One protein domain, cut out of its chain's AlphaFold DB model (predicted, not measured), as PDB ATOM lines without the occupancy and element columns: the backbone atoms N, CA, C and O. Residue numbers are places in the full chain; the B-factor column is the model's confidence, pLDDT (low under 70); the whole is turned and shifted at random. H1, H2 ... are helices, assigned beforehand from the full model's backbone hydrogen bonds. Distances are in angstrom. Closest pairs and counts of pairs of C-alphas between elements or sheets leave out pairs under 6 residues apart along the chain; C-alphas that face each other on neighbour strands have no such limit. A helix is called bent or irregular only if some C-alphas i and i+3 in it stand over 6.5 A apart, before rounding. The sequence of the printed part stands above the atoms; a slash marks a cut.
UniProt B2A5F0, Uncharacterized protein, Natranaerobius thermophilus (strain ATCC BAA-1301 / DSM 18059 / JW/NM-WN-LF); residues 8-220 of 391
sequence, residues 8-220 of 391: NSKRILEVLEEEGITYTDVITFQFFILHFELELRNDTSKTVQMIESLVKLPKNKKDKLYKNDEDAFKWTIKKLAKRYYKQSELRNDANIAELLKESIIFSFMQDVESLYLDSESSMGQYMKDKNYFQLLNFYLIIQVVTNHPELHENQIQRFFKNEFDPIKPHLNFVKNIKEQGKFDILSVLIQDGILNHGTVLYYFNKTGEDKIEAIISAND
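Overview. This is residues 8 to 220 of the 391 residues of an uncharacterized protein of Natranaerobius thermophilus (strain ATCC BAA-1301 / DSM 18059 / JW/NM-WN-LF) (UniProt B2A5F0). A compact cluster of crossed helices is gathered round H2, which runs through the middle: H6 and H11 cross it on opposite sides, and H5 and H8 lie on the two others. H3 folds back from one end of H2 and H4 packs on H3 and H5; beyond H8, H10 packs on it with H7 on H10, H9 is near H6, H1 packs on H11, and H12 lies far out near H1 and H11. The printed part has 213 residues with twelve named helices, H1 to H12 in chain order, and no named strand; its class is all helix, 168 residues being in helices. The whole is compact, with a radius of gyration of the C-alphas of 18.0 A and spans of 48 by 41 by 35 A.

Along the chain. Start with the longest helix, H11, residues 183 to 205: find C-alpha 183 at (108.460, 21.074, 73.308), and 31.6 A away C-alpha 205 at (103.789, 38.575, 47.429). H2, residues 23 to 42, is 28.6 A long, and H6, residues 95 to 116, is 29.3 A long. H6 has a kink of 44 degrees near residue 110; it is neither bent nor irregular, but only just, with C-alphas 111 and 114 at 6.2 A. H5, residues 70 to 85, measures 22.5 A, H8, residues 132 to 147, 22.4 A, and H10, residues 167 to 179, 18.6 A. The shorter ones are H1, residues 8 to 18, beginning at C-alpha 8 at (110.240, 21.110, 54.548); H3, residues 44 to 54; H4, residues 59 to 65; H7, residues 120 to 128; H9, residues 149 to 159; and H12, residues 210 to 218, ending at C-alpha 218 at (105.959, 16.564, 45.880).

Arrangement. Look first along H11: its residues 193 to 201 touch residues 23 to 30 of H2, about perpendicular at 80 degrees, closest at the C-alphas of Val 26 and Gly 198, 5.4 A apart. With residues 200 to 205 H11 touches residues 78 to 85 of H5, C-alphas 82 and 204 being closest at 5.2 A. With residues 185 to 190 it touches residues 132 to 136 of H8 at a steep tilt of 62 degrees, closest at Leu 136 and Leu 186, C-alphas 6.5 A apart. H1 touches H11 too, closest at the C-alphas of Ser 9 and Gln 191, 6.0 A. Move on to H2: it touches H8 at a steep tilt of 44 degrees, opposite ways, with the C-alphas of Phe 31 and Leu 140 closest at 5.8 A. H2 and H3 form a helical hairpin, its closest C-alphas those of Leu 40 and Thr 47, 5.5 A apart. Residues 28 to 32 of H2 touch residues 100 to 104 of H6, closest at C-alphas 32 and 104, 7.0 A. H4 touches H5 at its residues 72 to 73, C-alphas 61 and 72 being closest at 5.4 A. H10 touches residues 139 to 146 of H8 at a shallow tilt of 23 degrees, opposite ways, with C-alphas 142 and 170 closest at 6.3 A. Residues 172 to 177 of H10 touch H7, C-alphas 124 and 176 being closest at 5.6 A. H9 and H12 touch no helix, but H9 is near H6 and H12 is near H1 and H11. H6 and H11 are apart. Every O i to N i+4 pair is within hydrogen-bond range in H1, H2, H3, H4, H5, H8, H10 and H11, against 16 of 18 in H6, 4 of 5 in H7, 3 of 5 in H12 and 3 of 7 in H9, where 3 of 8 O i to N i+3 pairs are within range.

Size, cuts and confidence. The two C-alphas farthest apart are those of Lys 161 and Ala 218, 52.2 A. The printed part has no cut and no long link. Read the B-factor column for confidence: the mean pLDDT of the printed part is 71.3, and it is under 70 at residues 84 to 123, 145, 149 to 164, 166 and 199 to 220.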
ATOM      1  N   ASN A   8     111.236  20.427  55.376       71.62
ATOM      2  CA  ASN A   8     110.240  21.110  54.548       71.62
ATOM      3  C   ASN A   8     110.032  22.549  55.022       71.62
ATOM      4  O   ASN A   8     110.047  23.469  54.206       71.62
ATOM      5  N   SER A   9     109.902  22.746  56.335       76.56
ATOM      6  CA  SER A   9     109.797  24.074  56.944       76.56
ATOM      7  C   SER A   9     111.013  24.939  56.593       76.56
ATOM      8  O   SER A   9     110.856  26.106  56.239       76.56
ATOM      9  N   LYS A  10     112.224  24.363  56.617       80.75
ATOM     10  CA  LYS A  10     113.453  25.056  56.191       80.75
ATOM     11  C   LYS A  10     113.422  25.448  54.718       80.75
ATOM     12  O   LYS A  10     113.637  26.614  54.414       80.75
ATOM     13  N   ARG A  11     113.087  24.519  53.818       74.56
ATOM     14  CA  ARG A  11     113.000  24.795  52.372       74.56
ATOM     15  C   ARG A  11     111.982  25.877  52.040       74.56
ATOM     16  O   ARG A  11     112.215  26.694  51.158       74.56
ATOM     17  N   ILE A  12     110.848  25.894  52.737       74.56
ATOM     18  CA  ILE A  12     109.846  26.946  52.553       74.56
ATOM     19  C   ILE A  12     110.395  28.290  53.010       74.56
ATOM     20  O   ILE A  12     110.236  29.264  52.285       74.56
ATOM     21  N   LEU A  13     111.076  28.352  54.156       80.12
ATOM     22  CA  LEU A  13     111.728  29.584  54.594       80.12
ATOM     23  C   LEU A  13     112.806  30.055  53.615       80.12
ATOM     24  O   LEU A  13     112.846  31.241  53.327       80.12
ATOM     25  N   GLU A  14     113.606  29.156  53.041       80.44
ATOM     26  CA  GLU A  14     114.586  29.507  52.002       80.44
ATOM     27  C   GLU A  14     113.902  30.133  50.774       80.44
ATOM     28  O   GLU A  14     114.296  31.204  50.316       80.44
ATOM     29  N   VAL A  15     112.816  29.523  50.283       75.81
ATOM     30  CA  VAL A  15     112.024  30.055  49.158       75.81
ATOM     31  C   VAL A  15     111.373  31.398  49.502       75.81
ATOM     32  O   VAL A  15     111.259  32.275  48.649       75.81
ATOM     33  N   LEU A  16     110.919  31.570  50.742       75.94
ATOM     34  CA  LEU A  16     110.354  32.823  51.233       75.94
ATOM     35  C   LEU A  16     111.420  33.924  51.297       75.94
ATOM     36  O   LEU A  16     111.170  35.038  50.834       75.94
ATOM     37  N   GLU A  17     112.609  33.601  51.802       81.00
ATOM     38  CA  GLU A  17     113.737  34.525  51.911       81.00
ATOM     39  C   GLU A  17     114.207  35.014  50.534       81.00
ATOM     40  O   GLU A  17     114.485  36.206  50.383       81.00
ATOM     41  N   GLU A  18     114.206  34.153  49.508       77.44
ATOM     42  CA  GLU A  18     114.472  34.548  48.112       77.44
ATOM     43  C   GLU A  18     113.504  35.629  47.597       77.44
ATOM     44  O   GLU A  18     113.869  36.441  46.744       77.44
ATOM     45  N   GLU A  19     112.280  35.675  48.125       70.94
ATOM     46  CA  GLU A  19     111.266  36.682  47.791       70.94
ATOM     47  C   GLU A  19     111.227  37.852  48.795       70.94
ATOM     48  O   GLU A  19     110.308  38.676  48.760       70.94
ATOM     49  N   GLY A  20     112.206  37.936  49.702       77.56
ATOM     50  CA  GLY A  20     112.291  38.974  50.731       77.56
ATOM     51  C   GLY A  20     111.297  38.803  51.883       77.56
ATOM     52  O   GLY A  20     111.038  39.767  52.602       77.56
ATOM     53  N   ILE A  21     110.726  37.608  52.052       79.25
ATOM     54  CA  ILE A  21     109.861  37.248  53.178       79.25
ATOM     55  C   ILE A  21     110.715  36.547  54.234       79.25
ATOM     56  O   ILE A  21     111.160  35.421  54.035       79.25
ATOM     57  N   THR A  22     110.939  37.192  55.377       83.88
ATOM     58  CA  THR A  22     111.772  36.613  56.436       83.88
ATOM     59  C   THR A  22     110.969  35.686  57.348       83.88
ATOM     60  O   THR A  22     109.749  35.809  57.481       83.88
ATOM     61  N   TYR A  23     111.662  34.800  58.070       82.81
ATOM     62  CA  TYR A  23     111.063  34.019  59.158       82.81
ATOM     63  C   TYR A  23     110.311  34.895  60.172       82.81
ATOM     64  O   TYR A  23     109.207  34.553  60.593       82.81
ATOM     65  N   THR A  24     110.877  36.050  60.536       79.25
ATOM     66  CA  THR A  24     110.244  36.993  61.463       79.25
ATOM     67  C   THR A  24     108.906  37.479  60.930       79.25
ATOM     68  O   THR A  24     107.942  37.554  61.689       79.25
ATOM     69  N   ASP A  25     108.806  37.756  59.633       77.44
ATOM     70  CA  ASP A  25     107.550  38.208  59.050       77.44
ATOM     71  C   ASP A  25     106.477  37.110  59.081       77.44
ATOM     72  O   ASP A  25     105.319  37.386  59.398       77.44
ATOM     73  N   VAL A  26     106.867  35.855  58.827       81.44
ATOM     74  CA  VAL A  26     105.970  34.691  58.911       81.44
ATOM     75  C   VAL A  26     105.443  34.509  60.331       81.44
ATOM     76  O   VAL A  26     104.236  34.379  60.531       81.44
ATOM     77  N   ILE A  27     106.332  34.562  61.321       80.81
ATOM     78  CA  ILE A  27     105.989  34.442  62.741       80.81
ATOM     79  C   ILE A  27     105.129  35.615  63.224       80.81
ATOM     80  O   ILE A  27     104.157  35.409  63.950       80.81
ATOM     81  N   THR A  28     105.436  36.837  62.785       76.44
ATOM     82  CA  THR A  28     104.654  38.043  63.104       76.44
ATOM     83  C   THR A  28     103.244  37.936  62.540       76.44
ATOM     84  O   THR A  28     102.260  38.219  63.226       76.44
ATOM     85  N   PHE A  29     103.123  37.475  61.296       79.06
ATOM     86  CA  PHE A  29     101.830  37.287  60.658       79.06
ATOM     87  C   PHE A  29     101.033  36.137  61.286       79.06
ATOM     88  O   PHE A  29      99.831  36.278  61.512       79.06
ATOM     89  N   GLN A  30     101.696  35.031  61.636       81.50
ATOM     90  CA  GLN A  30     101.089  33.931  62.386       81.50
ATOM     91  C   GLN A  30     100.551  34.414  63.736       81.50
ATOM     92  O   GLN A  30      99.404  34.121  64.072       81.50
ATOM     93  N   PHE A  31     101.345  35.173  64.497       77.44
ATOM     94  CA  PHE A  31     100.890  35.756  65.759       77.44
ATOM     95  C   PHE A  31      99.642  36.601  65.545       77.44
ATOM     96  O   PHE A  31      98.652  36.432  66.251       77.44
ATOM     97  N   PHE A  32      99.673  37.484  64.548       75.56
ATOM     98  CA  PHE A  32      98.551  38.360  64.265       75.56
ATOM     99  C   PHE A  32      97.267  37.575  63.974       75.56
ATOM    100  O   PHE A  32      96.215  37.928  64.497       75.56
ATOM    101  N   ILE A  33      97.342  36.498  63.189       78.19
ATOM    102  CA  ILE A  33      96.181  35.649  62.898       78.19
ATOM    103  C   ILE A  33      95.644  34.995  64.166       78.19
ATOM    104  O   ILE A  33      94.438  35.038  64.395       78.19
ATOM    105  N   LEU A  34      96.522  34.420  64.988       76.12
ATOM    106  CA  LEU A  34      96.126  33.737  66.219       76.12
ATOM    107  C   LEU A  34      95.515  34.712  67.228       76.12
ATOM    108  O   LEU A  34      94.464  34.432  67.802       76.12
ATOM    109  N   HIS A  35      96.137  35.876  67.405       74.38
ATOM    110  CA  HIS A  35      95.617  36.940  68.252       74.38
ATOM    111  C   HIS A  35      94.264  37.437  67.738       74.38
ATOM    112  O   HIS A  35      93.308  37.558  68.500       74.38
ATOM    113  N   PHE A  36      94.150  37.655  66.428       76.50
ATOM    114  CA  PHE A  36      92.903  38.057  65.800       76.50
ATOM    115  C   PHE A  36      91.797  37.011  65.996       76.50
ATOM    116  O   PHE A  36      90.666  37.366  66.323       76.50
ATOM    117  N   GLU A  37      92.108  35.726  65.838       78.12
ATOM    118  CA  GLU A  37      91.157  34.643  66.063       78.12
ATOM    119  C   GLU A  37      90.680  34.588  67.520       78.12
ATOM    120  O   GLU A  37      89.481  34.429  67.768       78.12
ATOM    121  N   LEU A  38      91.594  34.750  68.482       74.19
ATOM    122  CA  LEU A  38      91.254  34.814  69.904       74.19
ATOM    123  C   LEU A  38      90.362  36.015  70.221       74.19
ATOM    124  O   LEU A  38      89.305  35.854  70.829       74.19
ATOM    125  N   GLU A  39      90.759  37.210  69.791       75.38
ATOM    126  CA  GLU A  39      90.022  38.437  70.085       75.38
ATOM    127  C   GLU A  39      88.652  38.452  69.404       75.38
ATOM    128  O   GLU A  39      87.673  38.898  69.999       75.38
ATOM    129  N   LEU A  40      88.523  37.871  68.207       78.12
ATOM    130  CA  LEU A  40      87.230  37.744  67.538       78.12
ATOM    131  C   LEU A  40      86.249  36.887  68.357       78.12
ATOM    132  O   LEU A  40      85.050  37.173  68.354       78.12
ATOM    133  N   ARG A  41      86.747  35.872  69.079       78.50
ATOM    134  CA  ARG A  41      85.944  35.033  69.986       78.50
ATOM    135  C   ARG A  41      85.600  35.749  71.295       78.50
ATOM    136  O   ARG A  41      84.528  35.498  71.839       78.50
ATOM    137  N   ASN A  42      86.483  36.621  71.783       77.75
ATOM    138  CA  ASN A  42      86.323  37.319  73.060       77.75
ATOM    139  C   ASN A  42      85.465  38.591  72.942       77.75
ATOM    140  O   ASN A  42      84.511  38.774  73.696       77.75
ATOM    141  N   ASP A  43      85.793  39.466  71.991       82.06
ATOM    142  CA  ASP A  43      85.104  40.726  71.717       82.06
ATOM    143  C   ASP A  43      85.045  40.959  70.203       82.06
ATOM    144  O   ASP A  43      85.814  41.713  69.596       82.06
ATOM    145  N   THR A  44      84.085  40.290  69.567       84.88
ATOM    146  CA  THR A  44      83.871  40.355  68.119       84.88
ATOM    147  C   THR A  44      83.684  41.793  67.622       84.88
ATOM    148  O   THR A  44      84.126  42.127  66.525       84.88
ATOM    149  N   SER A  45      83.060  42.674  68.413       84.06
ATOM    150  CA  SER A  45      82.768  44.044  67.980       84.06
ATOM    151  C   SER A  45      84.010  44.911  67.925       84.06
ATOM    152  O   SER A  45      84.262  45.540  66.893       84.06
ATOM    153  N   LYS A  46      84.797  44.927  69.003       80.38
ATOM    154  CA  LYS A  46      86.074  45.646  69.042       80.38
ATOM    155  C   LYS A  46      87.026  45.119  67.971       80.38
ATOM    156  O   LYS A  46      87.659  45.898  67.261       80.38
ATOM    157  N   THR A  47      87.065  43.801  67.799       79.75
ATOM    158  CA  THR A  47      87.965  43.157  66.842       79.75
ATOM    159  C   THR A  47      87.592  43.494  65.401       79.75
ATOM    160  O   THR A  47      88.453  43.886  64.619       79.75
ATOM    161  N   VAL A  48      86.308  43.435  65.032       83.75
ATOM    162  CA  VAL A  48      85.864  43.837  63.687       83.75
ATOM    163  C   VAL A  48      86.152  45.319  63.418       83.75
ATOM    164  O   VAL A  48      86.582  45.650  62.315       83.75
ATOM    165  N   GLN A  49      85.995  46.203  64.410       80.12
ATOM    166  CA  GLN A  49      86.368  47.619  64.277       80.12
ATOM    167  C   GLN A  49      87.875  47.806  64.052       80.12
ATOM    168  O   GLN A  49      88.272  48.610  63.208       80.12
ATOM    169  N   MET A  50      88.711  47.038  64.758       77.69
ATOM    170  CA  MET A  50      90.158  47.015  64.538       77.69
ATOM    171  C   MET A  50      90.499  46.537  63.122       77.69
ATOM    172  O   MET A  50      91.314  47.146  62.445       77.69
ATOM    173  N   ILE A  51      89.844  45.490  62.614       79.88
ATOM    174  CA  ILE A  51      90.061  45.056  61.226       79.88
ATOM    175  C   ILE A  51      89.660  46.155  60.243       79.88
ATOM    176  O   ILE A  51      90.368  46.370  59.263       79.88
ATOM    177  N   GLU A  52      88.536  46.844  60.471       82.56
ATOM    178  CA  GLU A  52      88.066  47.913  59.583       82.56
ATOM    179  C   GLU A  52      89.049  49.090  59.494       82.56
ATOM    180  O   GLU A  52      89.075  49.767  58.463       82.56
ATOM    181  N   SER A  53      89.882  49.314  60.521       75.38
ATOM    182  CA  SER A  53      90.955  50.315  60.466       75.38
ATOM    183  C   SER A  53      92.144  49.864  59.604       75.38
ATOM    184  O   SER A  53      92.840  50.703  59.033       75.38
ATOM    185  N   LEU A  54      92.339  48.551  59.441       73.00
ATOM    186  CA  LEU A  54      93.440  47.953  58.681       73.00
ATOM    187  C   LEU A  54      93.046  47.647  57.224       73.00
ATOM    188  O   LEU A  54      93.808  47.894  56.285       73.00
ATOM    189  N   VAL A  55      91.839  47.121  57.008       79.31
ATOM    190  CA  VAL A  55      91.293  46.738  55.699       79.31
ATOM    191  C   VAL A  55      89.823  47.129  55.581       79.31
ATOM    192  O   VAL A  55      89.002  46.867  56.454       79.31
ATOM    193  N   LYS A  56      89.439  47.684  54.428       83.19
ATOM    194  CA  LYS A  56      88.030  47.985  54.144       83.19
ATOM    195  C   LYS A  56      87.225  46.687  54.010       83.19
ATOM    196  O   LYS A  56      87.373  45.970  53.016       83.19
ATOM    197  N   LEU A  57      86.343  46.416  54.973       85.75
ATOM    198  CA  LEU A  57      85.454  45.255  54.960       85.75
ATOM    199  C   LEU A  57      84.142  45.557  54.212       85.75
ATOM    200  O   LEU A  57      83.411  46.479  54.575       85.75
ATOM    201  N   PRO A  58      83.786  44.780  53.174       91.56
ATOM    202  CA  PRO A  58      82.451  44.814  52.595       91.56
ATOM    203  C   PRO A  58      81.389  44.451  53.640       91.56
ATOM    204  O   PRO A  58      81.600  43.539  54.442       91.56
ATOM    205  N   LYS A  59      80.217  45.103  53.588       92.56
ATOM    206  CA  LYS A  59      79.124  44.895  54.557       92.56
ATOM    207  C   LYS A  59      78.771  43.415  54.745       92.56
ATOM    208  O   LYS A  59      78.683  42.946  55.870       92.56
ATOM    209  N   ASN A  60      78.668  42.651  53.656       92.62
ATOM    210  CA  ASN A  60      78.350  41.221  53.717       92.62
ATOM    211  C   ASN A  60      79.429  40.376  54.418       92.62
ATOM    212  O   ASN A  60      79.096  39.370  55.035       92.62
ATOM    213  N   LYS A  61      80.711  40.751  54.322       92.75
ATOM    214  CA  LYS A  61      81.814  40.067  55.013       92.75
ATOM    215  C   LYS A  61      81.876  40.467  56.481       92.75
ATOM    216  O   LYS A  61      82.036  39.596  57.324       92.75
ATOM    217  N   LYS A  62      81.650  41.744  56.779       92.19
ATOM    218  CA  LYS A  62      81.512  42.258  58.142       92.19
ATOM    219  C   LYS A  62      80.372  41.575  58.903       92.19
ATOM    220  O   LYS A  62      80.614  41.005  59.959       92.19
ATOM    221  N   ASP A  63      79.168  41.540  58.337       92.88
ATOM    222  CA  ASP A  63      77.999  40.901  58.963       92.88
ATOM    223  C   ASP A  63      78.221  39.397  59.214       92.88
ATOM    224  O   ASP A  63      77.683  38.831  60.164       92.88
ATOM    225  N   LYS A  64      79.020  38.747  58.360       93.50
ATOM    226  CA  LYS A  64      79.437  37.347  58.508       93.50
ATOM    227  C   LYS A  64      80.515  37.165  59.587       93.50
ATOM    228  O   LYS A  64      80.414  36.227  60.368       93.50
ATOM    229  N   LEU A  65      81.489  38.071  59.694       88.25
ATOM    230  CA  LEU A  65      82.483  38.058  60.777       88.25
ATOM    231  C   LEU A  65      81.834  38.223  62.153       88.25
ATOM    232  O   LEU A  65      82.190  37.493  63.067       88.25
ATOM    233  N   TYR A  66      80.825  39.092  62.283       89.06
ATOM    234  CA  TYR A  66      80.033  39.208  63.518       89.06
ATOM    235  C   TYR A  66      79.327  37.909  63.930       89.06
ATOM    236  O   TYR A  66      78.876  37.783  65.064       89.06
ATOM    237  N   LYS A  67      79.206  36.952  63.006       90.06
ATOM    238  CA  LYS A  67      78.614  35.630  63.220       90.06
ATOM    239  C   LYS A  67      79.665  34.515  63.255       90.06
ATOM    240  O   LYS A  67      79.285  33.354  63.163       90.06
ATOM    241  N   ASN A  68      80.954  34.854  63.358       83.25
ATOM    242  CA  ASN A  68      82.076  33.911  63.351       83.25
ATOM    243  C   ASN A  68      82.101  32.984  62.115       83.25
ATOM    244  O   ASN A  68      82.449  31.811  62.203       83.25
ATOM    245  N   ASP A  69      81.712  33.506  60.947       89.12
ATOM    246  CA  ASP A  69      81.728  32.778  59.670       89.12
ATOM    247  C   ASP A  69      83.172  32.533  59.193       89.12
ATOM    248  O   ASP A  69      83.920  33.475  58.907       89.12
ATOM    249  N   GLU A  70      83.549  31.261  59.066       81.00
ATOM    250  CA  GLU A  70      84.908  30.827  58.717       81.00
ATOM    251  C   GLU A  70      85.369  31.357  57.345       81.00
ATOM    252  O   GLU A  70      86.507  31.800  57.183       81.00
ATOM    253  N   ASP A  71      84.477  31.401  56.353       81.44
ATOM    254  CA  ASP A  71      84.792  31.924  55.018       81.44
ATOM    255  C   ASP A  71      85.032  33.438  55.020       81.44
ATOM    256  O   ASP A  71      85.820  33.966  54.223       81.44
ATOM    257  N   ALA A  72      84.327  34.179  55.875       84.62
ATOM    258  CA  ALA A  72      84.575  35.598  56.071       84.62
ATOM    259  C   ALA A  72      85.891  35.840  56.815       84.62
ATOM    260  O   ALA A  72      86.628  36.752  56.427       84.62
ATOM    261  N   PHE A  73      86.229  34.997  57.793       81.62
ATOM    262  CA  PHE A  73      87.528  35.011  58.464       81.62
ATOM    263  C   PHE A  73      88.669  34.753  57.471       81.62
ATOM    264  O   PHE A  73      89.505  35.633  57.264       81.62
ATOM    265  N   LYS A  74      88.641  33.630  56.736       78.56
ATOM    266  CA  LYS A  74      89.642  33.291  55.704       78.56
ATOM    267  C   LYS A  74      89.797  34.394  54.661       78.56
ATOM    268  O   LYS A  74      90.911  34.743  54.275       78.56
ATOM    269  N   TRP A  75      88.690  34.979  54.200       85.94
ATOM    270  CA  TRP A  75      88.734  36.104  53.261       85.94
ATOM    271  C   TRP A  75      89.438  37.330  53.855       85.94
ATOM    272  O   TRP A  75      90.209  37.996  53.164       85.94
ATOM    273  N   THR A  76      89.192  37.612  55.131       82.19
ATOM    274  CA  THR A  76      89.781  38.740  55.857       82.19
ATOM    275  C   THR A  76      91.278  38.545  56.055       82.19
ATOM    276  O   THR A  76      92.042  39.445  55.710       82.19
ATOM    277  N   ILE A  77      91.707  37.343  56.454       79.75
ATOM    278  CA  ILE A  77      93.127  36.971  56.525       79.75
ATOM    279  C   ILE A  77      93.815  37.172  55.176       79.75
ATOM    280  O   ILE A  77      94.851  37.824  55.105       79.75
ATOM    281  N   LYS A  78      93.203  36.709  54.079       76.88
ATOM    282  CA  LYS A  78      93.733  36.917  52.722       76.88
ATOM    283  C   LYS A  78      93.903  38.402  52.375       76.88
ATOM    284  O   LYS A  78      94.871  38.786  51.723       76.88
ATOM    285  N   LYS A  79      92.965  39.264  52.787       81.38
ATOM    286  CA  LYS A  79      93.077  40.717  52.566       81.38
ATOM    287  C   LYS A  79      94.158  41.360  53.421       81.38
ATOM    288  O   LYS A  79      94.855  42.236  52.911       81.38
ATOM    289  N   LEU A  80      94.291  40.926  54.668       76.00
ATOM    290  CA  LEU A  80      95.317  41.400  55.588       76.00
ATOM    291  C   LEU A  80      96.705  40.968  55.113       76.00
ATOM    292  O   LEU A  80      97.548  41.839  54.959       76.00
ATOM    293  N   ALA A  81      96.902  39.702  54.726       71.94
ATOM    294  CA  ALA A  81      98.139  39.206  54.110       71.94
ATOM    295  C   ALA A  81      98.548  40.050  52.897       71.94
ATOM    296  O   ALA A  81      99.664  40.559  52.819       71.94
ATOM    297  N   LYS A  82      97.598  40.282  51.976       73.88
ATOM    298  CA  LYS A  82      97.829  41.119  50.795       73.88
ATOM    299  C   LYS A  82      98.244  42.543  51.157       73.88
ATOM    300  O   LYS A  82      99.023  43.138  50.425       73.88
ATOM    301  N   ARG A  83      97.693  43.125  52.224       71.12
ATOM    302  CA  ARG A  83      98.007  44.503  52.637       71.12
ATOM    303  C   ARG A  83      99.292  44.577  53.464       71.12
ATOM    304  O   ARG A  83     100.002  45.560  53.329       71.12
ATOM    305  N   TYR A  84      99.602  43.531  54.227       69.44
ATOM    306  CA  TYR A  84     100.844  43.365  54.979       69.44
ATOM    307  C   TYR A  84     102.059  43.258  54.042       69.44
ATOM    308  O   TYR A  84     103.074  43.888  54.306       69.44
ATOM    309  N   TYR A  85     101.938  42.539  52.915       64.06
ATOM    310  CA  TYR A  85     103.066  42.275  52.003       64.06
ATOM    311  C   TYR A  85     103.157  43.112  50.741       64.06
ATOM    312  O   TYR A  85     104.152  42.998  50.030       64.06
ATOM    313  N   LYS A  86     102.162  43.940  50.406       64.50
ATOM    314  CA  LYS A  86     102.275  44.782  49.212       64.50
ATOM    315  C   LYS A  86     103.391  45.811  49.437       64.50
ATOM    316  O   LYS A  86     103.120  46.893  49.951       64.50
ATOM    317  N   GLN A  87     104.626  45.472  49.053       49.06
ATOM    318  CA  GLN A  87     105.765  46.383  49.025       49.06
ATOM    319  C   GLN A  87     105.370  47.606  48.187       49.06
ATOM    320  O   GLN A  87     105.224  47.542  46.972       49.06
ATOM    321  N   SER A  88     105.090  48.705  48.883       45.28
ATOM    322  CA  SER A  88     105.284  50.088  48.452       45.28
ATOM    323  C   SER A  88     105.277  50.374  46.937       45.28
ATOM    324  O   SER A  88     106.303  50.727  46.363       45.28
ATOM    325  N   GLU A  89     104.105  50.393  46.307       41.75
ATOM    326  CA  GLU A  89     103.851  51.399  45.254       41.75
ATOM    327  C   GLU A  89     103.175  52.652  45.832       41.75
ATOM    328  O   GLU A  89     103.221  53.732  45.249       41.75
ATOM    329  N   LEU A  90     102.596  52.547  47.030       43.94
ATOM    330  CA  LEU A  90     101.975  53.657  47.742       43.94
ATOM    331  C   LEU A  90     102.826  53.970  48.972       43.94
ATOM    332  O   LEU A  90     102.653  53.370  50.028       43.94
ATOM    333  N   ARG A  91     103.747  54.932  48.835       41.50
ATOM    334  CA  ARG A  91     104.650  55.432  49.897       41.50
ATOM    335  C   ARG A  91     103.951  55.953  51.174       41.50
ATOM    336  O   ARG A  91     104.639  56.346  52.102       41.50
ATOM    337  N   ASN A  92     102.618  55.910  51.248       47.34
ATOM    338  CA  ASN A  92     101.825  56.330  52.407       47.34
ATOM    339  C   ASN A  92     101.181  55.158  53.188       47.34
ATOM    340  O   ASN A  92     100.578  55.403  54.226       47.34
ATOM    341  N   ASP A  93     101.293  53.903  52.722       47.91
ATOM    342  CA  ASP A  93     100.687  52.709  53.360       47.91
ATOM    343  C   ASP A  93     101.652  51.976  54.333       47.91
ATOM    344  O   ASP A  93     101.285  50.942  54.892       47.91
ATOM    345  N   ALA A  94     102.852  52.524  54.597       50.38
ATOM    346  CA  ALA A  94     103.834  51.997  55.568       50.38
ATOM    347  C   ALA A  94     103.254  51.786  56.987       50.38
ATOM    348  O   ALA A  94     103.767  50.991  57.767       50.38
ATOM    349  N   ASN A  95     102.119  52.422  57.270       61.28
ATOM    350  CA  ASN A  95     101.459  52.435  58.564       61.28
ATOM    351  C   ASN A  95     100.838  51.090  58.979       61.28
ATOM    352  O   ASN A  95     100.627  50.877  60.158       61.28
ATOM    353  N   ILE A  96     100.495  50.166  58.071       59.31
ATOM    354  CA  ILE A  96      99.699  48.977  58.465       59.31
ATOM    355  C   ILE A  96     100.545  47.857  59.052       59.31
ATOM    356  O   ILE A  96     100.146  47.282  60.056       59.31
ATOM    357  N   ALA A  97     101.697  47.542  58.459       58.16
ATOM    358  CA  ALA A  97     102.619  46.581  59.060       58.16
ATOM    359  C   ALA A  97     103.127  47.100  60.416       58.16
ATOM    360  O   ALA A  97     103.270  46.326  61.355       58.16
ATOM    361  N   GLU A  98     103.327  48.414  60.527       64.06
ATOM    362  CA  GLU A  98     103.728  49.092  61.759       64.06
ATOM    363  C   GLU A  98     102.605  49.095  62.808       64.06
ATOM    364  O   GLU A  98     102.829  48.621  63.912       64.06
ATOM    365  N   LEU A  99     101.367  49.461  62.453       63.47
ATOM    366  CA  LEU A  99     100.190  49.363  63.335       63.47
ATOM    367  C   LEU A  99      99.898  47.923  63.767       63.47
ATOM    368  O   LEU A  99      99.463  47.680  64.891       63.47
ATOM    369  N   LEU A 100     100.131  46.957  62.876       63.19
ATOM    370  CA  LEU A 100     100.036  45.543  63.207       63.19
ATOM    371  C   LEU A 100     101.092  45.190  64.247       63.19
ATOM    372  O   LEU A 100     100.724  44.722  65.316       63.19
ATOM    373  N   LYS A 101     102.364  45.520  64.013       64.88
ATOM    374  CA  LYS A 101     103.428  45.354  65.012       64.88
ATOM    375  C   LYS A 101     103.090  46.053  66.337       64.88
ATOM    376  O   LYS A 101     103.222  45.435  67.385       64.88
ATOM    377  N   GLU A 102     102.561  47.274  66.320       65.31
ATOM    378  CA  GLU A 102     102.138  48.005  67.523       65.31
ATOM    379  C   GLU A 102     100.989  47.323  68.273       65.31
ATOM    380  O   GLU A 102     101.007  47.260  69.503       65.31
ATOM    381  N   SER A 103     100.005  46.762  67.564       64.69
ATOM    382  CA  SER A 103      98.914  46.001  68.187       64.69
ATOM    383  C   SER A 103      99.421  44.728  68.874       64.69
ATOM    384  O   SER A 103      98.975  44.398  69.975       64.69
ATOM    385  N   ILE A 104     100.426  44.075  68.278       61.38
ATOM    386  CA  ILE A 104     101.114  42.913  68.852       61.38
ATOM    387  C   ILE A 104     101.842  43.310  70.138       61.38
ATOM    388  O   ILE A 104     101.711  42.624  71.149       61.38
ATOM    389  N   ILE A 105     102.541  44.447  70.135       59.47
ATOM    390  CA  ILE A 105     103.196  44.987  71.335       59.47
ATOM    391  C   ILE A 105     102.175  45.327  72.411       59.47
ATOM    392  O   ILE A 105     102.410  45.057  73.581       59.47
ATOM    393  N   PHE A 106     101.044  45.934  72.055       62.75
ATOM    394  CA  PHE A 106     100.043  46.306  73.048       62.75
ATOM    395  C   PHE A 106      99.449  45.065  73.727       62.75
ATOM    396  O   PHE A 106      99.352  45.031  74.953       62.75
ATOM    397  N   SER A 107      99.135  44.019  72.952       61.16
ATOM    398  CA  SER A 107      98.724  42.721  73.504       61.16
ATOM    399  C   SER A 107      99.832  42.085  74.344       61.16
ATOM    400  O   SER A 107      99.557  41.575  75.426       61.16
ATOM    401  N   PHE A 108     101.087  42.150  73.881       61.81
ATOM    402  CA  PHE A 108     102.253  41.685  74.631       61.81
ATOM    403  C   PHE A 108     102.342  42.370  75.989       61.81
ATOM    404  O   PHE A 108     102.392  41.695  77.006       61.81
ATOM    405  N   MET A 109     102.309  43.699  76.027       60.56
ATOM    406  CA  MET A 109     102.455  44.463  77.263       60.56
ATOM    407  C   MET A 109     101.377  44.111  78.294       60.56
ATOM    408  O   MET A 109     101.693  44.023  79.476       60.56
ATOM    409  N   GLN A 110     100.142  43.844  77.856       64.38
ATOM    410  CA  GLN A 110      99.060  43.419  78.751       64.38
ATOM    411  C   GLN A 110      99.277  42.014  79.326       64.38
ATOM    412  O   GLN A 110      99.061  41.797  80.518       64.38
ATOM    413  N   ASP A 111      99.737  41.066  78.509       60.41
ATOM    414  CA  ASP A 111      99.935  39.681  78.946       60.41
ATOM    415  C   ASP A 111     101.245  39.489  79.729       60.41
ATOM    416  O   ASP A 111     101.360  38.595  80.573       60.41
ATOM    417  N   VAL A 112     102.244  40.329  79.459       57.06
ATOM    418  CA  VAL A 112     103.635  40.114  79.864       57.06
ATOM    419  C   VAL A 112     104.080  40.952  81.055       57.06
ATOM    420  O   VAL A 112     105.009  40.546  81.757       57.06
ATOM    421  N   GLU A 113     103.359  42.024  81.390       60.06
ATOM    422  CA  GLU A 113     103.508  42.691  82.690       60.06
ATOM    423  C   GLU A 113     103.406  41.669  83.841       60.06
ATOM    424  O   GLU A 113     104.211  41.691  84.769       60.06
ATOM    425  N   SER A 114     102.521  40.674  83.717       54.75
ATOM    426  CA  SER A 114     102.382  39.582  84.691       54.75
ATOM    427  C   SER A 114     103.532  38.557  84.698       54.75
ATOM    428  O   SER A 114     103.725  37.861  85.690       54.75
ATOM    429  N   LEU A 115     104.297  38.451  83.607       53.31
ATOM    430  CA  LEU A 115     105.314  37.414  83.392       53.31
ATOM    431  C   LEU A 115     106.724  37.831  83.806       53.31
ATOM    432  O   LEU A 115     107.526  36.977  84.169       53.31
ATOM    433  N   TYR A 116     107.043  39.121  83.711       56.75
ATOM    434  CA  TYR A 116     108.380  39.638  84.026       56.75
ATOM    435  C   TYR A 116     108.506  40.184  85.447       56.75
ATOM    436  O   TYR A 116     109.627  40.420  85.904       56.75
ATOM    437  N   LEU A 117     107.386  40.409  86.141       52.66
ATOM    438  CA  LEU A 117     107.406  40.909  87.516       52.66
ATOM    439  C   LEU A 117     107.827  39.852  88.545       52.66
ATOM    440  O   LEU A 117     108.167  40.234  89.661       52.66
ATOM    441  N   ASP A 118     107.897  38.570  88.180       49.91
ATOM    442  CA  ASP A 118     108.305  37.515  89.102       49.91
ATOM    443  C   ASP A 118     109.451  36.631  88.568       49.91
ATOM    444  O   ASP A 118     109.623  36.385  87.377       49.91
ATOM    445  N   SER A 119     110.265  36.144  89.508       56.03
ATOM    446  CA  SER A 119     111.471  35.315  89.314       56.03
ATOM    447  C   SER A 119     111.291  34.070  88.418       56.03
ATOM    448  O   SER A 119     110.171  33.648  88.152       56.03
ATOM    449  N   GLU A 120     112.390  33.416  87.999       58.34
ATOM    450  CA  GLU A 120     112.383  32.203  87.141       58.34
ATOM    451  C   GLU A 120     111.413  31.093  87.596       58.34
ATOM    452  O   GLU A 120     110.887  30.357  86.760       58.34
ATOM    453  N   SER A 121     111.134  30.991  88.900       58.34
ATOM    454  CA  SER A 121     110.181  30.027  89.466       58.34
ATOM    455  C   SER A 121     108.717  30.330  89.114       58.34
ATOM    456  O   SER A 121     107.905  29.411  89.007       58.34
ATOM    457  N   SER A 122     108.369  31.596  88.889       65.50
ATOM    458  CA  SER A 122     107.005  32.028  88.579       65.50
ATOM    459  C   SER A 122     106.611  31.758  87.133       65.50
ATOM    460  O   SER A 122     105.487  31.342  86.872       65.50
ATOM    461  N   MET A 123     107.548  31.908  86.194       68.88
ATOM    462  CA  MET A 123     107.289  31.736  84.768       68.88
ATOM    463  C   MET A 123     107.025  30.261  84.431       68.88
ATOM    464  O   MET A 123     106.113  29.952  83.661       68.88
ATOM    465  N   GLY A 124     107.749  29.338  85.076       70.44
ATOM    466  CA  GLY A 124     107.473  27.902  84.986       70.44
ATOM    467  C   GLY A 124     106.091  27.537  85.533       70.44
ATOM    468  O   GLY A 124     105.333  26.824  84.869       70.44
ATOM    469  N   GLN A 125     105.723  28.082  86.698       72.50
ATOM    470  CA  GLN A 125     104.402  27.872  87.298       72.50
ATOM    471  C   GLN A 125     103.281  28.478  86.441       72.50
ATOM    472  O   GLN A 125     102.262  27.832  86.221       72.50
ATOM    473  N   TYR A 126     103.492  29.675  85.894       74.31
ATOM    474  CA  TYR A 126     102.536  30.361  85.031       74.31
ATOM    475  C   TYR A 126     102.271  29.595  83.731       74.31
ATOM    476  O   TYR A 126     101.127  29.521  83.288       74.31
ATOM    477  N   MET A 127     103.303  28.997  83.124       77.19
ATOM    478  CA  MET A 127     103.168  28.210  81.890       77.19
ATOM    479  C   MET A 127     102.552  26.827  82.098       77.19
ATOM    480  O   MET A 127     102.020  26.247  81.146       77.19
ATOM    481  N   LYS A 128     102.630  26.282  83.317       80.19
ATOM    482  CA  LYS A 128     102.185  24.917  83.622       80.19
ATOM    483  C   LYS A 128     100.729  24.690  83.217       80.19
ATOM    484  O   LYS A 128     100.430  23.700  82.544       80.19
ATOM    485  N   ASP A 129      99.881  25.664  83.527       78.50
ATOM    486  CA  ASP A 129      98.430  25.594  83.329       78.50
ATOM    487  C   ASP A 129      97.977  26.133  81.961       78.50
ATOM    488  O   ASP A 129      96.786  26.122  81.644       78.50
ATOM    489  N   LYS A 130      98.912  26.601  81.123       78.81
ATOM    490  CA  LYS A 130      98.592  27.110  79.785       78.81
ATOM    491  C   LYS A 130      98.430  25.969  78.789       78.81
ATOM    492  O   LYS A 130      99.219  25.014  78.764       78.81
ATOM    493  N   ASN A 131      97.420  26.110  77.935       80.00
ATOM    494  CA  ASN A 131      97.217  25.227  76.792       80.00
ATOM    495  C   ASN A 131      98.224  25.539  75.666       80.00
ATOM    496  O   ASN A 131      98.888  26.577  75.676       80.00
ATOM    497  N   TYR A 132      98.340  24.647  74.681       78.12
ATOM    498  CA  TYR A 132      99.315  24.800  73.595       78.12
ATOM    499  C   TYR A 132      99.117  26.070  72.765       78.12
ATOM    500  O   TYR A 132     100.101  26.671  72.353       78.12
ATOM    501  N   PHE A 133      97.874  26.523  72.579       73.25
ATOM    502  CA  PHE A 133      97.583  27.759  71.854       73.25
ATOM    503  C   PHE A 133      98.133  28.981  72.594       73.25
ATOM    504  O   PHE A 133      98.778  29.837  72.002       73.25
ATOM    505  N   GLN A 134      97.926  29.044  73.908       76.31
ATOM    506  CA  GLN A 134      98.464  30.107  74.752       76.31
ATOM    507  C   GLN A 134      99.994  30.078  74.761       76.31
ATOM    508  O   GLN A 134     100.623  31.125  74.656       76.31
ATOM    509  N   LEU A 135     100.604  28.893  74.846       81.44
ATOM    510  CA  LEU A 135     102.061  28.741  74.800       81.44
ATOM    511  C   LEU A 135     102.648  29.133  73.439       81.44
ATOM    512  O   LEU A 135     103.691  29.779  73.397       81.44
ATOM    513  N   LEU A 136     101.967  28.799  72.340       81.62
ATOM    514  CA  LEU A 136     102.310  29.263  70.998       81.62
ATOM    515  C   LEU A 136     102.212  30.784  70.915       81.62
ATOM    516  O   LEU A 136     103.166  31.421  70.488       81.62
ATOM    517  N   ASN A 137     101.121  31.368  71.408       76.06
ATOM    518  CA  ASN A 137     100.955  32.817  71.475       76.06
ATOM    519  C   ASN A 137     102.126  33.479  72.223       76.06
ATOM    520  O   ASN A 137     102.733  34.410  71.701       76.06
ATOM    521  N   PHE A 138     102.517  32.936  73.385       77.19
ATOM    522  CA  PHE A 138     103.685  33.400  74.147       77.19
ATOM    523  C   PHE A 138     105.002  33.266  73.383       77.19
ATOM    524  O   PHE A 138     105.820  34.182  73.410       77.19
ATOM    525  N   TYR A 139     105.224  32.144  72.702       83.19
ATOM    526  CA  TYR A 139     106.429  31.954  71.902       83.19
ATOM    527  C   TYR A 139     106.531  32.991  70.781       83.19
ATOM    528  O   TYR A 139     107.571  33.634  70.628       83.19
ATOM    529  N   LEU A 140     105.455  33.163  70.011       79.38
ATOM    530  CA  LEU A 140     105.438  34.070  68.868       79.38
ATOM    531  C   LEU A 140     105.623  35.520  69.321       79.38
ATOM    532  O   LEU A 140     106.384  36.260  68.713       79.38
ATOM    533  N   ILE A 141     105.013  35.887  70.445       74.88
ATOM    534  CA  ILE A 141     105.254  37.145  71.144       74.88
ATOM    535  C   ILE A 141     106.746  37.376  71.404       74.88
ATOM    536  O   ILE A 141     107.284  38.419  71.032       74.88
ATOM    537  N   ILE A 142     107.420  36.404  72.032       76.12
ATOM    538  CA  ILE A 142     108.836  36.535  72.382       76.12
ATOM    539  C   ILE A 142     109.650  36.704  71.098       76.12
ATOM    540  O   ILE A 142     110.526  37.557  71.040       76.12
ATOM    541  N   GLN A 143     109.323  35.941  70.051       78.44
ATOM    542  CA  GLN A 143     109.979  36.049  68.750       78.44
ATOM    543  C   GLN A 143     109.790  37.417  68.092       78.44
ATOM    544  O   GLN A 143     110.770  37.982  67.613       78.44
ATOM    545  N   VAL A 144     108.569  37.955  68.053       73.12
ATOM    546  CA  VAL A 144     108.304  39.278  67.466       73.12
ATOM    547  C   VAL A 144     109.094  40.337  68.215       73.12
ATOM    548  O   VAL A 144     109.782  41.135  67.589       73.12
ATOM    549  N   VAL A 145     109.057  40.306  69.548       69.88
ATOM    550  CA  VAL A 145     109.793  41.256  70.380       69.88
ATOM    551  C   VAL A 145     111.284  41.147  70.082       69.88
ATOM    552  O   VAL A 145     111.828  42.073  69.501       69.88
ATOM    553  N   THR A 146     111.918  39.993  70.326       73.56
ATOM    554  CA  THR A 146     113.370  39.797  70.146       73.56
ATOM    555  C   THR A 146     113.901  40.230  68.771       73.56
ATOM    556  O   THR A 146     115.058  40.636  68.681       73.56
ATOM    557  N   ASN A 147     113.095  40.140  67.708       74.12
ATOM    558  CA  ASN A 147     113.521  40.462  66.344       74.12
ATOM    559  C   ASN A 147     113.175  41.892  65.880       74.12
ATOM    560  O   ASN A 147     113.540  42.252  64.762       74.12
ATOM    561  N   HIS A 148     112.514  42.708  66.706       70.56
ATOM    562  CA  HIS A 148     112.115  44.077  66.364       70.56
ATOM    563  C   HIS A 148     112.606  45.104  67.407       70.56
ATOM    564  O   HIS A 148     111.803  45.601  68.203       70.56
ATOM    565  N   PRO A 149     113.915  45.443  67.428       64.12
ATOM    566  CA  PRO A 149     114.559  46.330  68.415       64.12
ATOM    567  C   PRO A 149     113.890  47.705  68.570       64.12
ATOM    568  O   PRO A 149     113.848  48.252  69.669       64.12
ATOM    569  N   GLU A 150     113.293  48.246  67.511       64.56
ATOM    570  CA  GLU A 150     112.512  49.488  67.528       64.56
ATOM    571  C   GLU A 150     111.288  49.430  68.466       64.56
ATOM    572  O   GLU A 150     110.882  50.438  69.048       64.56
ATOM    573  N   LEU A 151     110.737  48.231  68.679       60.84
ATOM    574  CA  LEU A 151     109.662  47.976  69.639       60.84
ATOM    575  C   LEU A 151     110.194  47.926  71.081       60.84
ATOM    576  O   LEU A 151     109.435  48.159  72.025       60.84
ATOM    577  N   HIS A 152     111.497  47.669  71.266       59.28
ATOM    578  CA  HIS A 152     112.143  47.650  72.579       59.28
ATOM    579  C   HIS A 152     112.350  49.058  73.144       59.28
ATOM    580  O   HIS A 152     112.034  49.285  74.312       59.28
ATOM    581  N   GLU A 153     112.858  50.014  72.359       58.97
ATOM    582  CA  GLU A 153     113.288  51.318  72.899       58.97
ATOM    583  C   GLU A 153     112.142  52.140  73.514       58.97
ATOM    584  O   GLU A 153     112.306  52.697  74.598       58.97
ATOM    585  N   ASN A 154     110.961  52.173  72.889       57.75
ATOM    586  CA  ASN A 154     109.865  53.053  73.324       57.75
ATOM    587  C   ASN A 154     108.985  52.480  74.449       57.75
ATOM    588  O   ASN A 154     108.343  53.236  75.185       57.75
ATOM    589  N   GLN A 155     108.917  51.154  74.583       56.62
ATOM    590  CA  GLN A 155     107.967  50.480  75.477       56.62
ATOM    591  C   GLN A 155     108.677  49.838  76.673       56.62
ATOM    592  O   GLN A 155     108.243  50.016  77.805       56.62
ATOM    593  N   ILE A 156     109.827  49.188  76.488       53.84
ATOM    594  CA  ILE A 156     110.530  48.511  77.590       53.84
ATOM    595  C   ILE A 156     111.167  49.518  78.550       53.84
ATOM    596  O   ILE A 156     111.085  49.305  79.755       53.84
ATOM    597  N   GLN A 157     111.681  50.660  78.074       56.47
ATOM    598  CA  GLN A 157     112.173  51.731  78.958       56.47
ATOM    599  C   GLN A 157     111.084  52.291  79.892       56.47
ATOM    600  O   GLN A 157     111.390  52.804  80.969       56.47
ATOM    601  N   ARG A 158     109.803  52.182  79.508       55.09
ATOM    602  CA  ARG A 158     108.666  52.586  80.350       55.09
ATOM    603  C   ARG A 158     108.363  51.593  81.473       55.09
ATOM    604  O   ARG A 158     107.903  52.029  82.525       55.09
ATOM    605  N   PHE A 159     108.614  50.300  81.271       52.00
ATOM    606  CA  PHE A 159     108.221  49.239  82.208       52.00
ATOM    607  C   PHE A 159     109.398  48.639  82.987       52.00
ATOM    608  O   PHE A 159     109.253  48.278  84.155       52.00
ATOM    609  N   PHE A 160     110.587  48.590  82.392       52.28
ATOM    610  CA  PHE A 160     111.773  47.961  82.957       52.28
ATOM    611  C   PHE A 160     112.871  49.012  83.124       52.28
ATOM    612  O   PHE A 160     113.469  49.483  82.166       52.28
ATOM    613  N   LYS A 161     113.144  49.393  84.377       52.78
ATOM    614  CA  LYS A 161     114.167  50.393  84.741       52.78
ATOM    615  C   LYS A 161     115.621  49.939  84.492       52.78
ATOM    616  O   LYS A 161     116.531  50.720  84.746       52.78
ATOM    617  N   ASN A 162     115.839  48.705  84.031       55.09
ATOM    618  CA  ASN A 162     117.152  48.078  83.843       55.09
ATOM    619  C   ASN A 162     117.351  47.633  82.385       55.09
ATOM    620  O   ASN A 162     116.374  47.464  81.657       55.09
ATOM    621  N   GLU A 163     118.608  47.383  81.992       58.09
ATOM    622  CA  GLU A 163     118.970  46.762  80.708       58.09
ATOM    623  C   GLU A 163     118.198  45.448  80.514       58.09
ATOM    624  O   GLU A 163     118.392  44.460  81.226       58.09
ATOM    625  N   PHE A 164     117.269  45.465  79.566       62.50
ATOM    626  CA  PHE A 164     116.479  44.311  79.176       62.50
ATOM    627  C   PHE A 164     117.305  43.417  78.251       62.50
ATOM    628  O   PHE A 164     117.727  43.858  77.185       62.50
ATOM    629  N   ASP A 165     117.501  42.155  78.638       70.75
ATOM    630  CA  ASP A 165     118.073  41.134  77.758       70.75
ATOM    631  C   ASP A 165     116.933  40.401  77.019       70.75
ATOM    632  O   ASP A 165     116.220  39.611  77.645       70.75
ATOM    633  N   PRO A 166     116.741  40.628  75.706       65.12
ATOM    634  CA  PRO A 166     115.680  39.996  74.922       65.12
ATOM    635  C   PRO A 166     115.861  38.490  74.724       65.12
ATOM    636  O   PRO A 166     114.907  37.800  74.363       65.12
ATOM    637  N   ILE A 167     117.067  37.962  74.941       71.62
ATOM    638  CA  ILE A 167     117.400  36.557  74.690       71.62
ATOM    639  C   ILE A 167     117.044  35.698  75.907       71.62
ATOM    640  O   ILE A 167     116.559  34.572  75.762       71.62
ATOM    641  N   LYS A 168     117.235  36.224  77.120       75.88
ATOM    642  CA  LYS A 168     116.988  35.494  78.373       75.88
ATOM    643  C   LYS A 168     115.543  34.970  78.533       75.88
ATOM    644  O   LYS A 168     115.393  33.789  78.854       75.88
ATOM    645  N   PRO A 169     114.478  35.749  78.265       72.50
ATOM    646  CA  PRO A 169     113.091  35.270  78.293       72.50
ATOM    647  C   PRO A 169     112.852  34.115  77.322       72.50
ATOM    648  O   PRO A 169     112.175  33.144  77.657       72.50
ATOM    649  N   HIS A 170     113.463  34.187  76.139       75.44
ATOM    650  CA  HIS A 170     113.344  33.160  75.116       75.44
ATOM    651  C   HIS A 170     114.010  31.841  75.538       75.44
ATOM    652  O   HIS A 170     113.413  30.770  75.404       75.44
ATOM    653  N   LEU A 171     115.212  31.907  76.120       81.19
ATOM    654  CA  LEU A 171     115.900  30.734  76.672       81.19
ATOM    655  C   LEU A 171     115.119  30.107  77.834       81.19
ATOM    656  O   LEU A 171     114.950  28.885  77.878       81.19
ATOM    657  N   ASN A 172     114.595  30.937  78.739       80.19
ATOM    658  CA  ASN A 172     113.801  30.481  79.878       80.19
ATOM    659  C   ASN A 172     112.484  29.839  79.436       80.19
ATOM    660  O   ASN A 172     112.091  28.810  79.987       80.19
ATOM    661  N   PHE A 173     111.822  30.391  78.419       84.00
ATOM    662  CA  PHE A 173     110.636  29.787  77.822       84.00
ATOM    663  C   PHE A 173     110.938  28.396  77.262       84.00
ATOM    664  O   PHE A 173     110.300  27.419  77.653       84.00
ATOM    665  N   VAL A 174     111.965  28.274  76.414       84.56
ATOM    666  CA  VAL A 174     112.340  26.990  75.804       84.56
ATOM    667  C   VAL A 174     112.699  25.948  76.865       84.56
ATOM    668  O   VAL A 174     112.270  24.799  76.758       84.56
ATOM    669  N   LYS A 175     113.446  26.336  77.905       85.94
ATOM    670  CA  LYS A 175     113.785  25.452  79.026       85.94
ATOM    671  C   LYS A 175     112.530  24.930  79.733       85.94
ATOM    672  O   LYS A 175     112.369  23.720  79.850       85.94
ATOM    673  N   ASN A 176     111.619  25.822  80.129       83.69
ATOM    674  CA  ASN A 176     110.386  25.449  80.831       83.69
ATOM    675  C   ASN A 176     109.490  24.532  79.987       83.69
ATOM    676  O   ASN A 176     108.948  23.551  80.489       83.69
ATOM    677  N   ILE A 177     109.351  24.815  78.691       83.88
ATOM    678  CA  ILE A 177     108.558  23.986  77.777       83.88
ATOM    679  C   ILE A 177     109.152  22.578  77.621       83.88
ATOM    680  O   ILE A 177     108.399  21.600  77.572       83.88
ATOM    681  N   LYS A 178     110.487  22.458  77.582       83.94
ATOM    682  CA  LYS A 178     111.181  21.160  77.571       83.94
ATOM    683  C   LYS A 178     110.959  20.387  78.866       83.94
ATOM    684  O   LYS A 178     110.585  19.222  78.809       83.94
ATOM    685  N   GLU A 179     111.121  21.037  80.015       84.94
ATOM    686  CA  GLU A 179     110.888  20.424  81.331       84.94
ATOM    687  C   GLU A 179     109.432  19.961  81.513       84.94
ATOM    688  O   GLU A 179     109.174  18.971  82.194       84.94
ATOM    689  N   GLN A 180     108.478  20.629  80.858       80.75
ATOM    690  CA  GLN A 180     107.065  20.242  80.854       80.75
ATOM    691  C   GLN A 180     106.707  19.158  79.822       80.75
ATOM    692  O   GLN A 180     105.545  18.758  79.763       80.75
ATOM    693  N   GLY A 181     107.649  18.705  78.984       80.00
ATOM    694  CA  GLY A 181     107.371  17.748  77.906       80.00
ATOM    695  C   GLY A 181     106.449  18.299  76.811       80.00
ATOM    696  O   GLY A 181     105.774  17.538  76.128       80.00
ATOM    697  N   LYS A 182     106.376  19.629  76.655       82.62
ATOM    698  CA  LYS A 182     105.508  20.310  75.673       82.62
ATOM    699  C   LYS A 182     106.263  20.759  74.410       82.62
ATOM    700  O   LYS A 182     105.653  21.340  73.515       82.62
ATOM    701  N   PHE A 183     107.577  20.529  74.347       83.25
ATOM    702  CA  PHE A 183     108.460  21.074  73.308       83.25
ATOM    703  C   PHE A 183     108.154  20.553  71.907       83.25
ATOM    704  O   PHE A 183     108.065  21.356  70.982       83.25
ATOM    705  N   ASP A 184     107.940  19.250  71.748       76.31
ATOM    706  CA  ASP A 184     107.741  18.658  70.422       76.31
ATOM    707  C   ASP A 184     106.422  19.126  69.797       76.31
ATOM    708  O   ASP A 184     106.404  19.599  68.666       76.31
ATOM    709  N   ILE A 185     105.340  19.150  70.581       74.38
ATOM    710  CA  ILE A 185     104.032  19.657  70.136       74.38
ATOM    711  C   ILE A 185     104.121  21.132  69.746       74.38
ATOM    712  O   ILE A 185     103.599  21.544  68.713       74.38
ATOM    713  N   LEU A 186     104.812  21.942  70.550       79.19
ATOM    714  CA  LEU A 186     104.993  23.351  70.225       79.19
ATOM    715  C   LEU A 186     105.846  23.540  68.960       79.19
ATOM    716  O   LEU A 186     105.549  24.424  68.161       79.19
ATOM    717  N   SER A 187     106.854  22.689  68.751       81.00
ATOM    718  CA  SER A 187     107.669  22.671  67.528       81.00
ATOM    719  C   SER A 187     106.800  22.439  66.294       81.00
ATOM    720  O   SER A 187     106.930  23.170  65.315       81.00
ATOM    721  N   VAL A 188     105.883  21.473  66.368       76.81
ATOM    722  CA  VAL A 188     104.948  21.141  65.283       76.81
ATOM    723  C   VAL A 188     104.016  22.310  64.989       76.81
ATOM    724  O   VAL A 188     103.852  22.680  63.836       76.81
ATOM    725  N   LEU A 189     103.462  22.959  66.015       78.44
ATOM    726  CA  LEU A 189     102.588  24.125  65.823       78.44
ATOM    727  C   LEU A 189     103.311  25.319  65.180       78.44
ATOM    728  O   LEU A 189     102.713  26.094  64.432       78.44
ATOM    729  N   ILE A 190     104.602  25.488  65.470       82.62
ATOM    730  CA  ILE A 190     105.435  26.500  64.812       82.62
ATOM    731  C   ILE A 190     105.669  26.114  63.346       82.62
ATOM    732  O   ILE A 190     105.525  26.963  62.472       82.62
ATOM    733  N   GLN A 191     105.993  24.848  63.072       81.38
ATOM    734  CA  GLN A 191     106.194  24.330  61.713       81.38
ATOM    735  C   GLN A 191     104.922  24.462  60.866       81.38
ATOM    736  O   GLN A 191     104.971  25.042  59.785       81.38
ATOM    737  N   ASP A 192     103.772  24.026  61.384       78.12
ATOM    738  CA  ASP A 192     102.457  24.202  60.755       78.12
ATOM    739  C   ASP A 192     102.164  25.683  60.477       78.12
ATOM    740  O   ASP A 192     101.725  26.065  59.392       78.12
ATOM    741  N   GLY A 193     102.516  26.548  61.427       77.75
ATOM    742  CA  GLY A 193     102.475  27.990  61.262       77.75
ATOM    743  C   GLY A 193     103.281  28.499  60.072       77.75
ATOM    744  O   GLY A 193     102.756  29.269  59.268       77.75
ATOM    745  N   ILE A 194     104.534  28.062  59.949       79.25
ATOM    746  CA  ILE A 194     105.428  28.419  58.840       79.25
ATOM    747  C   ILE A 194     104.857  27.928  57.513       79.25
ATOM    748  O   ILE A 194     104.823  28.678  56.539       79.25
ATOM    749  N   LEU A 195     104.372  26.692  57.488       75.19
ATOM    750  CA  LEU A 195     103.798  26.057  56.309       75.19
ATOM    751  C   LEU A 195     102.548  26.804  55.838       75.19
ATOM    752  O   LEU A 195     102.492  27.260  54.696       75.19
ATOM    753  N   ASN A 196     101.574  26.999  56.722       72.81
ATOM    754  CA  ASN A 196     100.297  27.618  56.383       72.81
ATOM    755  C   ASN A 196     100.449  29.112  56.099       72.81
ATOM    756  O   ASN A 196     100.029  29.608  55.050       72.81
ATOM    757  N   HIS A 197     101.066  29.847  57.020       78.25
ATOM    758  CA  HIS A 197     101.145  31.297  56.922       78.25
ATOM    759  C   HIS A 197     102.232  31.733  55.954       78.25
ATOM    760  O   HIS A 197     101.968  32.605  55.136       78.25
ATOM    761  N   GLY A 198     103.399  31.088  55.948       71.38
ATOM    762  CA  GLY A 198     104.436  31.355  54.953       71.38
ATOM    763  C   GLY A 198     103.911  31.177  53.528       71.38
ATOM    764  O   GLY A 198     104.046  32.083  52.709       71.38
ATOM    765  N   THR A 199     103.184  30.088  53.256       68.19
ATOM    766  CA  THR A 199     102.546  29.865  51.944       68.19
ATOM    767  C   THR A 199     101.548  30.962  51.583       68.19
ATOM    768  O   THR A 199     101.550  31.459  50.456       68.19
ATOM    769  N   VAL A 200     100.705  31.379  52.534       68.44
ATOM    770  CA  VAL A 200      99.764  32.490  52.330       68.44
ATOM    771  C   VAL A 200     100.515  33.771  51.970       68.44
ATOM    772  O   VAL A 200     100.130  34.464  51.029       68.44
ATOM    773  N   LEU A 201     101.591  34.086  52.686       67.88
ATOM    774  CA  LEU A 201     102.367  35.300  52.462       67.88
ATOM    775  C   LEU A 201     103.090  35.284  51.116       67.88
ATOM    776  O   LEU A 201     103.005  36.258  50.370       67.88
ATOM    777  N   TYR A 202     103.690  34.152  50.754       66.06
ATOM    778  CA  TYR A 202     104.272  33.931  49.434       66.06
ATOM    779  C   TYR A 202     103.257  34.151  48.309       66.06
ATOM    780  O   TYR A 202     103.508  34.930  47.388       66.06
ATOM    781  N   TYR A 203     102.081  33.516  48.418       65.06
ATOM    782  CA  TYR A 203     101.001  33.610  47.432       65.06
ATOM    783  C   TYR A 203     100.551  35.056  47.196       65.06
ATOM    784  O   TYR A 203     100.148  35.425  46.095       65.06
ATOM    785  N   PHE A 204     100.603  35.900  48.227       63.31
ATOM    786  CA  PHE A 204     100.220  37.303  48.098       63.31
ATOM    787  C   PHE A 204     101.360  38.232  47.680       63.31
ATOM    788  O   PHE A 204     101.066  39.295  47.128       63.31
ATOM    789  N   ASN A 205     102.616  37.839  47.895       64.06
ATOM    790  CA  ASN A 205     103.789  38.575  47.429       64.06
ATOM    791  C   ASN A 205     104.018  38.385  45.918       64.06
ATOM    792  O   ASN A 205     104.359  39.336  45.215       64.06
ATOM    793  N   LYS A 206     103.748  37.186  45.385       54.31
ATOM    794  CA  LYS A 206     103.940  36.853  43.967       54.31
ATOM    795  C   LYS A 206     102.631  36.466  43.290       54.31
ATOM    796  O   LYS A 206     101.939  35.557  43.714       54.31
ATOM    797  N   THR A 207     102.303  37.098  42.171       52.84
ATOM    798  CA  THR A 207     101.133  36.781  41.335       52.84
ATOM    799  C   THR A 207     101.206  35.416  40.602       52.84
ATOM    800  O   THR A 207     100.880  35.374  39.421       52.84
ATOM    801  N   GLY A 208     101.632  34.298  41.209       50.25
ATOM    802  CA  GLY A 208     101.791  33.027  40.474       50.25
ATOM    803  C   GLY A 208     101.842  31.761  41.335       50.25
ATOM    804  O   GLY A 208     102.765  31.577  42.122       50.25
ATOM    805  N   GLU A 209     100.853  30.897  41.115       50.47
ATOM    806  CA  GLU A 209     100.448  29.689  41.855       50.47
ATOM    807  C   GLU A 209     101.470  28.529  41.899       50.47
ATOM    808  O   GLU A 209     101.364  27.650  42.750       50.47
ATOM    809  N   ASP A 210     102.518  28.532  41.071       51.12
ATOM    810  CA  ASP A 210     103.111  27.254  40.645       51.12
ATOM    811  C   ASP A 210     104.292  26.712  41.478       51.12
ATOM    812  O   ASP A 210     104.616  25.529  41.384       51.12
ATOM    813  N   LYS A 211     104.977  27.524  42.298       52.31
ATOM    814  CA  LYS A 211     106.223  27.067  42.963       52.31
ATOM    815  C   LYS A 211     106.010  26.348  44.296       52.31
ATOM    816  O   LYS A 211     106.711  25.379  44.573       52.31
ATOM    817  N   ILE A 212     105.057  26.797  45.113       51.66
ATOM    818  CA  ILE A 212     104.800  26.180  46.423       51.66
ATOM    819  C   ILE A 212     103.884  24.962  46.297       51.66
ATOM    820  O   ILE A 212     104.151  23.964  46.960       51.66
ATOM    821  N   GLU A 213     102.879  24.978  45.413       51.47
ATOM    822  CA  GLU A 213     102.078  23.775  45.153       51.47
ATOM    823  C   GLU A 213     102.959  22.622  44.681       51.47
ATOM    824  O   GLU A 213     102.763  21.514  45.157       51.47
ATOM    825  N   ALA A 214     103.989  22.856  43.859       51.75
ATOM    826  CA  ALA A 214     104.955  21.821  43.477       51.75
ATOM    827  C   ALA A 214     105.743  21.248  44.676       51.75
ATOM    828  O   ALA A 214     105.962  20.044  44.737       51.75
ATOM    829  N   ILE A 215     106.130  22.073  45.655       51.16
ATOM    830  CA  ILE A 215     106.833  21.625  46.875       51.16
ATOM    831  C   ILE A 215     105.883  20.891  47.842       51.16
ATOM    832  O   ILE A 215     106.259  19.862  48.401       51.16
ATOM    833  N   ILE A 216     104.646  21.379  48.005       52.28
ATOM    834  CA  ILE A 216     103.601  20.786  48.863       52.28
ATOM    835  C   ILE A 216     103.035  19.492  48.254       52.28
ATOM    836  O   ILE A 216     102.650  18.584  48.981       52.28
ATOM    837  N   SER A 217     102.972  19.396  46.925       53.00
ATOM    838  CA  SER A 217     102.487  18.218  46.192       53.00
ATOM    839  C   SER A 217     103.562  17.146  45.994       53.00
ATOM    840  O   SER A 217     103.225  15.970  45.900       53.00
ATOM    841  N   ALA A 218     104.848  17.517  45.973       50.34
ATOM    842  CA  ALA A 218     105.959  16.564  45.880       50.34
ATOM    843  C   ALA A 218     106.210  15.781  47.181       50.34
ATOM    844  O   ALA A 218     106.833  14.723  47.138       50.34
ATOM    845  N   ASN A 219     105.718  16.274  48.318       52.28
ATOM    846  CA  ASN A 219     105.772  15.609  49.615       52.28
ATOM    847  C   ASN A 219     104.356  15.590  50.190       52.28
ATOM    848  O   ASN A 219     103.918  16.628  50.665       52.28
ATOM    849  N   ASP A 220     103.667  14.442  50.142       51.62
ATOM    850  CA  ASP A 220     102.277  14.190  50.578       51.62
ATOM    851  C   ASP A 220     101.961  14.719  52.000       51.62
ATOM    852  O   ASP A 220     101.856  13.993  52.989       51.62
TER     853      ASP A 220